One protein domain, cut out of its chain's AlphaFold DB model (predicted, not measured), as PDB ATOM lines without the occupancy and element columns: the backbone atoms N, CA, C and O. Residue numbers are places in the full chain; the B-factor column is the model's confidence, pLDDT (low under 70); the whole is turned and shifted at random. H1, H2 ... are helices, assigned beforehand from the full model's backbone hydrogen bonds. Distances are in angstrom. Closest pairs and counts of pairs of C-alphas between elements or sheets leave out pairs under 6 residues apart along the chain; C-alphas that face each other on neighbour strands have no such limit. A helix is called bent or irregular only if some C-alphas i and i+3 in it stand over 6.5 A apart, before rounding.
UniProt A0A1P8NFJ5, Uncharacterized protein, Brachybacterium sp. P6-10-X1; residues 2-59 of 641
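This is residues 2 to 59 of the 641 residues of an uncharacterized protein of Brachybacterium sp. P6-10-X1 (UniProt A0A1P8NFJ5). A long helix, H1, leads into a small body in which H2, H3 and H4 make a triangle; residues 2 to 19 of H1 stick out as a free arm. H2 and H3 meet at one corner, H3 and H4 at another, and H4 folds back onto H2. The printed part has 58 residues with four named helices, in the order H1, H2, H3, H4, and no named strand; its class is all helix. The whole is loose, with a radius of gyration of the C-alphas of 14.5 A, and spans 47 by 24 by 13 A, the arm making much of the length.

H1, residues 2 to 20, touches no helix. It is close to but not clearly touching H2, residues 23 to 34; their closest C-alphas, of Ile 19 and Ser 25, are 7.3 A apart, and they run the same way at a steep tilt of 60 degrees. H3, residues 36 to 47, and H2 touch only at the corner by their link, through residues 31 to 33 of H2 and 38 to 42 of H3 alone. Their closest C-alphas, of Leu 32 and Ala 38, are 5.4 A apart, and their lines are about perpendicular at 82 degrees. H1 and H3 are apart. H4, residues 51 to 58, and H3 touch only at the corner by their link, with residues 42 to 46 of H3 alone; the closest C-alphas, of Ile 45 and Gly 51, are 5.7 A apart, at a steep tilt of 50 degrees, opposite ways. H4 and H2 touch with 15 pairs of C-alphas within 8 A. The closest are those of Arg 30 and Ala 58, 4.5 A apart, and the two run opposite ways at a steep tilt of 52 degrees. H4 is close to but not clearly touching H1, the closest C-alphas, of Ala 20 and Leu 57, being 7.4 A apart. In H1, H2 and H4 every O i to N i+4 pair is within hydrogen-bond range; in H3 it is 6 of 8.

H1 begins at C-alpha 2, (-16.729, 16.268, -6.732), and runs 27.0 A from first to last C-alpha. H2 measures 16.0 A and begins at C-alpha 23, (-35.923, -4.603, -26.214). H3 measures 17.1 A and is irregular: C-alphas 37 and 40 are 7.5 A apart. H4 measures 10.5 A and ends at C-alpha 58, (-36.506, -10.771, -18.596).

The two C-alphas farthest apart, of Asn 2 and Pro 36, are 47.5 A apart. Without the free residues 2 to 19, the body of 40 residues spans 24 by 20 by 11 A. The three links are tight, and the printed part has no cut. The mean pLDDT of the printed part is 78.0, and residues 2 to 11 are under 70.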
ATOM      1  N   ASN A   2     -15.769  17.346  -7.064       53.34
ATOM      2  CA  ASN A   2     -16.729  16.268  -6.732       53.34
ATOM      3  C   ASN A   2     -18.052  16.275  -7.531       53.34
ATOM      4  O   ASN A   2     -18.644  15.219  -7.759       53.34
ATOM      5  N   THR A   3     -18.509  17.432  -8.011       50.97
ATOM      6  CA  THR A   3     -19.807  17.561  -8.700       50.97
ATOM      7  C   THR A   3     -19.769  16.979 -10.119       50.97
ATOM      8  O   THR A   3     -20.636  16.194 -10.488       50.97
ATOM      9  N   VAL A   4     -18.711  17.260 -10.890       51.97
ATOM     10  CA  VAL A   4     -18.543  16.789 -12.282       51.97
ATOM     11  C   VAL A   4     -18.427  15.262 -12.356       51.97
ATOM     12  O   VAL A   4     -19.091  14.624 -13.171       51.97
ATOM     13  N   THR A   5     -17.664  14.653 -11.446       57.69
ATOM     14  CA  THR A   5     -17.518  13.191 -11.351       57.69
ATOM     15  C   THR A   5     -18.842  12.508 -10.998       57.69
ATOM     16  O   THR A   5     -19.135  11.421 -11.496       57.69
ATOM     17  N   THR A   6     -19.679  13.157 -10.183       59.94
ATOM     18  CA  THR A   6     -21.013  12.658  -9.811       59.94
ATOM     19  C   THR A   6     -21.992  12.734 -10.987       59.94
ATOM     20  O   THR A   6     -22.688  11.756 -11.261       59.94
ATOM     21  N   TYR A   7     -21.986  13.836 -11.748       61.50
ATOM     22  CA  TYR A   7     -22.797  13.988 -12.964       61.50
ATOM     23  C   TYR A   7     -22.412  12.985 -14.060       61.50
ATOM     24  O   TYR A   7     -23.288  12.326 -14.623       61.50
ATOM     25  N   LEU A   8     -21.114  12.795 -14.319       58.91
ATOM     26  CA  LEU A   8     -20.623  11.823 -15.307       58.91
ATOM     27  C   LEU A   8     -20.974  10.380 -14.920       58.91
ATOM     28  O   LEU A   8     -21.445   9.609 -15.758       58.91
ATOM     29  N   ARG A   9     -20.822  10.017 -13.638       64.88
ATOM     30  CA  ARG A   9     -21.239   8.702 -13.122       64.88
ATOM     31  C   ARG A   9     -22.749   8.493 -13.236       64.88
ATOM     32  O   ARG A   9     -23.175   7.401 -13.612       64.88
ATOM     33  N   ARG A  10     -23.561   9.522 -12.953       67.00
ATOM     34  CA  ARG A  10     -25.024   9.473 -13.115       67.00
ATOM     35  C   ARG A  10     -25.397   9.260 -14.586       67.00
ATOM     36  O   ARG A  10     -26.140   8.329 -14.877       67.00
ATOM     37  N   GLY A  11     -24.808  10.024 -15.508       65.38
ATOM     38  CA  GLY A  11     -25.045   9.898 -16.952       65.38
ATOM     39  C   GLY A  11     -24.654   8.532 -17.529       65.38
ATOM     40  O   GLY A  11     -25.437   7.920 -18.258       65.38
ATOM     41  N   LEU A  12     -23.482   8.003 -17.153       71.94
ATOM     42  CA  LEU A  12     -23.040   6.659 -17.549       71.94
ATOM     43  C   LEU A  12     -23.967   5.567 -17.007       71.94
ATOM     44  O   LEU A  12     -24.342   4.654 -17.742       71.94
ATOM     45  N   ARG A  13     -24.391   5.676 -15.742       73.94
ATOM     46  CA  ARG A  13     -25.325   4.725 -15.124       73.94
ATOM     47  C   ARG A  13     -26.689   4.741 -15.813       73.94
ATOM     48  O   ARG A  13     -27.268   3.674 -16.010       73.94
ATOM     49  N   THR A  14     -27.190   5.913 -16.202       75.12
ATOM     50  CA  THR A  14     -28.446   6.049 -16.953       75.12
ATOM     51  C   THR A  14     -28.342   5.390 -18.326       75.12
ATOM     52  O   THR A  14     -29.194   4.571 -18.662       75.12
ATOM     53  N   ARG A  15     -27.268   5.651 -19.085       77.44
ATOM     54  CA  ARG A  15     -27.043   5.016 -20.397       77.44
ATOM     55  C   ARG A  15     -26.879   3.499 -20.292       77.44
ATOM     56  O   ARG A  15     -27.514   2.769 -21.044       77.44
ATOM     57  N   ALA A  16     -26.102   3.014 -19.324       78.06
ATOM     58  CA  ALA A  16     -25.932   1.580 -19.091       78.06
ATOM     59  C   ALA A  16     -27.260   0.889 -18.734       78.06
ATOM     60  O   ALA A  16     -27.545  -0.199 -19.227       78.06
ATOM     61  N   ARG A  17     -28.107   1.536 -17.920       79.44
ATOM     62  CA  ARG A  17     -29.462   1.046 -17.619       79.44
ATOM     63  C   ARG A  17     -30.365   1.057 -18.852       79.44
ATOM     64  O   ARG A  17     -31.087   0.088 -19.051       79.44
ATOM     65  N   ALA A  18     -30.323   2.107 -19.667       79.38
ATOM     66  CA  ALA A  18     -31.112   2.188 -20.896       79.38
ATOM     67  C   ALA A  18     -30.755   1.055 -21.872       79.38
ATOM     68  O   ALA A  18     -31.648   0.402 -22.400       79.38
ATOM     69  N   ILE A  19     -29.461   0.754 -22.030       83.50
ATOM     70  CA  ILE A  19     -28.993  -0.373 -22.848       83.50
ATOM     71  C   ILE A  19     -29.458  -1.704 -22.248       83.50
ATOM     72  O   ILE A  19     -30.064  -2.507 -22.951       83.50
ATOM     73  N   ALA A  20     -29.231  -1.924 -20.947       83.38
ATOM     74  CA  ALA A  20     -29.590  -3.178 -20.285       83.38
ATOM     75  C   ALA A  20     -31.092  -3.497 -20.377       83.38
ATOM     76  O   ALA A  20     -31.455  -4.656 -20.532       83.38
ATOM     77  N   TYR A  21     -31.961  -2.483 -20.317       83.62
ATOM     78  CA  TYR A  21     -33.417  -2.648 -20.417       83.62
ATOM     79  C   TYR A  21     -33.981  -2.390 -21.824       83.62
ATOM     80  O   TYR A  21     -35.200  -2.264 -21.958       83.62
ATOM     81  N   SER A  22     -33.127  -2.329 -22.851       83.62
ATOM     82  CA  SER A  22     -33.554  -2.268 -24.254       83.62
ATOM     83  C   SER A  22     -34.296  -3.544 -24.669       83.62
ATOM     84  O   SER A  22     -34.052  -4.610 -24.100       83.62
ATOM     85  N   SER A  23     -35.163  -3.457 -25.682       84.19
ATOM     86  CA  SER A  23     -35.923  -4.603 -26.214       84.19
ATOM     87  C   SER A  23     -35.022  -5.806 -26.507       84.19
ATOM     88  O   SER A  23     -35.230  -6.887 -25.967       84.19
ATOM     89  N   ARG A  24     -33.923  -5.583 -27.236       86.56
ATOM     90  CA  ARG A  24     -32.948  -6.627 -27.581       86.56
ATOM     91  C   ARG A  24     -32.330  -7.303 -26.354       86.56
ATOM     92  O   ARG A  24     -32.174  -8.521 -26.342       86.56
ATOM     93  N   SER A  25     -31.951  -6.537 -25.331       86.31
ATOM     94  CA  SER A  25     -31.379  -7.104 -24.103       86.31
ATOM     95  C   SER A  25     -32.409  -7.892 -23.297       86.31
ATOM     96  O   SER A  25     -32.068  -8.944 -22.755       86.31
ATOM     97  N   ARG A  26     -33.664  -7.428 -23.259       85.81
ATOM     98  CA  ARG A  26     -34.768  -8.159 -22.625       85.81
ATOM     99  C   ARG A  26     -35.062  -9.466 -23.346       85.81
ATOM    100  O   ARG A  26     -35.201 -10.482 -22.683       85.81
ATOM    101  N   ASP A  27     -35.079  -9.473 -24.675       85.25
ATOM    102  CA  ASP A  27     -35.333 -10.688 -25.457       85.25
ATOM    103  C   ASP A  27     -34.239 -11.738 -25.255       85.25
ATOM    104  O   ASP A  27     -34.527 -12.923 -25.110       85.25
ATOM    105  N   ILE A  28     -32.976 -11.309 -25.166       87.19
ATOM    106  CA  ILE A  28     -31.870 -12.203 -24.798       87.19
ATOM    107  C   ILE A  28     -32.070 -12.739 -23.376       87.19
ATOM    108  O   ILE A  28     -31.923 -13.938 -23.149       87.19
ATOM    109  N   ALA A  29     -32.419 -11.874 -22.419       86.88
ATOM    110  CA  ALA A  29     -32.670 -12.288 -21.042       86.88
ATOM    111  C   ALA A  29     -33.840 -13.282 -20.942       86.88
ATOM    112  O   ALA A  29     -33.717 -14.270 -20.227       86.88
ATOM    113  N   ARG A  30     -34.930 -13.064 -21.688       85.88
ATOM    114  CA  ARG A  30     -36.078 -13.979 -21.774       85.88
ATOM    115  C   ARG A  30     -35.673 -15.328 -22.331       85.88
ATOM    116  O   ARG A  30     -35.883 -16.324 -21.657       85.88
ATOM    117  N   ARG A  31     -34.966 -15.363 -23.465       84.88
ATOM    118  CA  ARG A  31     -34.449 -16.620 -24.030       84.88
ATOM    119  C   ARG A  31     -33.565 -17.377 -23.040       84.88
ATOM    120  O   ARG A  31     -33.698 -18.582 -22.917       84.88
ATOM    121  N   LEU A  32     -32.700 -16.684 -22.296       85.12
ATOM    122  CA  LEU A  32     -31.875 -17.317 -21.257       85.12
ATOM    123  C   LEU A  32     -32.705 -17.892 -20.097       85.12
ATOM    124  O   LEU A  32     -32.314 -18.895 -19.499       85.12
ATOM    125  N   VAL A  33     -33.822 -17.249 -19.750       81.19
ATOM    126  CA  VAL A  33     -34.735 -17.719 -18.700       81.19
ATOM    127  C   VAL A  33     -35.599 -18.881 -19.195       81.19
ATOM    128  O   VAL A  33     -35.758 -19.850 -18.460       81.19
ATOM    129  N   GLU A  34     -36.108 -18.812 -20.421       77.00
ATOM    130  CA  GLU A  34     -37.119 -19.720 -20.976       77.00
ATOM    131  C   GLU A  34     -36.520 -20.982 -21.610       77.00
ATOM    132  O   GLU A  34     -37.084 -22.064 -21.461       77.00
ATOM    133  N   ASP A  35     -35.372 -20.880 -22.288       78.69
ATOM    134  CA  ASP A  35     -34.805 -21.981 -23.069       78.69
ATOM    135  C   ASP A  35     -34.208 -23.075 -22.155       78.69
ATOM    136  O   ASP A  35     -33.266 -22.810 -21.392       78.69
ATOM    137  N   PRO A  36     -34.691 -24.332 -22.229       73.69
ATOM    138  CA  PRO A  36     -34.086 -25.453 -21.512       73.69
ATOM    139  C   PRO A  36     -32.604 -25.657 -21.856       73.69
ATOM    140  O   PRO A  36     -31.816 -26.028 -20.982       73.69
ATOM    141  N   ALA A  37     -32.187 -25.371 -23.093       81.06
ATOM    142  CA  ALA A  37     -30.792 -25.474 -23.514       81.06
ATOM    143  C   ALA A  37     -29.896 -24.431 -22.820       81.06
ATOM    144  O   ALA A  37     -28.707 -24.676 -22.600       81.06
ATOM    145  N   ALA A  38     -30.467 -23.300 -22.391       82.44
ATOM    146  CA  ALA A  38     -29.764 -22.262 -21.642       82.44
ATOM    147  C   ALA A  38     -29.592 -22.590 -20.147       82.44
ATOM    148  O   ALA A  38     -28.948 -21.817 -19.430       82.44
ATOM    149  N   HIS A  39     -30.089 -23.741 -19.666       79.06
ATOM    150  CA  HIS A  39     -30.080 -24.103 -18.245       79.06
ATOM    151  C   HIS A  39     -28.695 -23.967 -17.595       79.06
ATOM    152  O   HIS A  39     -28.574 -23.356 -16.540       79.06
ATOM    153  N   ARG A  40     -27.621 -24.442 -18.246       82.88
ATOM    154  CA  ARG A  40     -26.252 -24.339 -17.695       82.88
ATOM    155  C   ARG A  40     -25.803 -22.891 -17.476       82.88
ATOM    156  O   ARG A  40     -25.167 -22.595 -16.466       82.88
ATOM    157  N   ILE A  41     -26.120 -22.000 -18.416       85.81
ATOM    158  CA  ILE A  41     -25.758 -20.578 -18.341       85.81
ATOM    159  C   ILE A  41     -26.600 -19.894 -17.263       85.81
ATOM    160  O   ILE A  41     -26.059 -19.157 -16.439       85.81
ATOM    161  N   ARG A  42     -27.905 -20.178 -17.229       84.12
ATOM    162  CA  ARG A  42     -28.827 -19.668 -16.211       84.12
ATOM    163  C   ARG A  42     -28.370 -20.041 -14.797       84.12
ATOM    164  O   ARG A  42     -28.147 -19.142 -13.988       84.12
ATOM    165  N   THR A  43     -28.080 -21.320 -14.552       79.38
ATOM    166  CA  THR A  43     -27.580 -21.810 -13.257       79.38
ATOM    167  C   THR A  43     -26.246 -21.161 -12.875       79.38
ATOM    168  O   THR A  43     -26.019 -20.838 -11.712       79.38
ATOM    169  N   MET A  44     -25.353 -20.904 -13.839       85.19
ATOM    170  CA  MET A  44     -24.113 -20.164 -13.575       85.19
ATOM    171  C   MET A  44     -24.406 -18.724 -13.112       85.19
ATOM    172  O   MET A  44     -23.861 -18.278 -12.102       85.19
ATOM    173  N   ILE A  45     -25.294 -18.002 -13.803       83.81
ATOM    174  CA  ILE A  45     -25.708 -16.636 -13.432       83.81
ATOM    175  C   ILE A  45     -26.361 -16.621 -12.039       83.81
ATOM    176  O   ILE A  45     -26.090 -15.735 -11.225       83.81
ATOM    177  N   GLU A  46     -27.189 -17.609 -11.724       81.44
ATOM    178  CA  GLU A  46     -27.821 -17.758 -10.411       81.44
ATOM    179  C   GLU A  46     -26.810 -18.042  -9.300       81.44
ATOM    180  O   GLU A  46     -26.845 -17.365  -8.270       81.44
ATOM    181  N   ASN A  47     -25.854 -18.944  -9.537       81.00
ATOM    182  CA  ASN A  47     -24.796 -19.284  -8.582       81.00
ATOM    183  C   ASN A  47     -23.864 -18.099  -8.275       81.00
ATOM    184  O   ASN A  47     -23.308 -18.020  -7.184       81.00
ATOM    185  N   THR A  48     -23.737 -17.137  -9.196       84.44
ATOM    186  CA  THR A  48     -23.033 -15.862  -8.948       84.44
ATOM    187  C   THR A  48     -23.887 -14.799  -8.236       84.44
ATOM    188  O   THR A  48     -23.458 -13.660  -8.054       84.44
ATOM    189  N   GLY A  49     -25.113 -15.136  -7.819       78.06
ATOM    190  CA  GLY A  49     -26.026 -14.217  -7.135       78.06
ATOM    191  C   GLY A  49     -26.681 -13.190  -8.065       78.06
ATOM    192  O   GLY A  49     -27.121 -12.127  -7.617       78.06
ATOM    193  N   HIS A  50     -26.727 -13.452  -9.374       81.50
ATOM    194  CA  HIS A  50     -27.299 -12.544 -10.374       81.50
ATOM    195  C   HIS A  50     -28.646 -13.001 -10.948       81.50
ATOM    196  O   HIS A  50     -29.241 -12.254 -11.725       81.50
ATOM    197  N   GLY A  51     -29.195 -14.134 -10.499       76.75
ATOM    198  CA  GLY A  51     -30.498 -14.649 -10.953       76.75
ATOM    199  C   GLY A  51     -31.638 -13.628 -10.847       76.75
ATOM    200  O   GLY A  51     -32.323 -13.345 -11.826       76.75
ATOM    201  N   ALA A  52     -31.779 -12.944  -9.705       75.56
ATOM    202  CA  ALA A  52     -32.808 -11.910  -9.539       75.56
ATOM    203  C   ALA A  52     -32.660 -10.738 -10.532       75.56
ATOM    204  O   ALA A  52     -33.657 -10.149 -10.947       75.56
ATOM    205  N   LYS A  53     -31.427 -10.397 -10.940       82.88
ATOM    206  CA  LYS A  53     -31.181  -9.368 -11.964       82.88
ATOM    207  C   LYS A  53     -31.553  -9.879 -13.355       82.88
ATOM    208  O   LYS A  53     -32.142  -9.117 -14.113       82.88
ATOM    209  N   LEU A  54     -31.249 -11.142 -13.667       83.75
ATOM    210  CA  LEU A  54     -31.637 -11.782 -14.926       83.75
ATOM    211  C   LEU A  54     -33.161 -11.799 -15.087       83.75
ATOM    212  O   LEU A  54     -33.666 -11.281 -16.079       83.75
ATOM    213  N   HIS A  55     -33.904 -12.273 -14.083       82.12
ATOM    214  CA  HIS A  55     -35.373 -12.255 -14.122       82.12
ATOM    215  C   HIS A  55     -35.943 -10.837 -14.207       82.12
ATOM    216  O   HIS A  55     -36.921 -10.596 -14.911       82.12
ATOM    217  N   ARG A  56     -35.308  -9.866 -13.538       84.31
ATOM    218  CA  ARG A  56     -35.705  -8.459 -13.650       84.31
ATOM    219  C   ARG A  56     -35.537  -7.932 -15.077       84.31
ATOM    220  O   ARG A  56     -36.397  -7.192 -15.547       84.31
ATOM    221  N   LEU A  57     -34.468  -8.317 -15.771       85.81
ATOM    222  CA  LEU A  57     -34.255  -7.977 -17.180       85.81
ATOM    223  C   LEU A  57     -35.237  -8.713 -18.103       85.81
ATOM    224  O   LEU A  57     -35.730  -8.109 -19.045       85.81
ATOM    225  N   ALA A  58     -35.559  -9.974 -17.813       85.44
ATOM    226  CA  ALA A  58     -36.506 -10.771 -18.596       85.44
ATOM    227  C   ALA A  58     -37.977 -10.334 -18.426       85.44
ATOM    228  O   ALA A  58     -38.824 -10.653 -19.262       85.44
ATOM    229  N   SER A  59     -38.290  -9.589 -17.359       85.50
ATOM    230  CA  SER A  59     -39.657  -9.151 -17.062       85.50
ATOM    231  C   SER A  59     -40.290  -8.285 -18.163       85.50
ATOM    232  O   SER A  59     -39.611  -7.709 -19.024       85.50
TER     233      SER A  59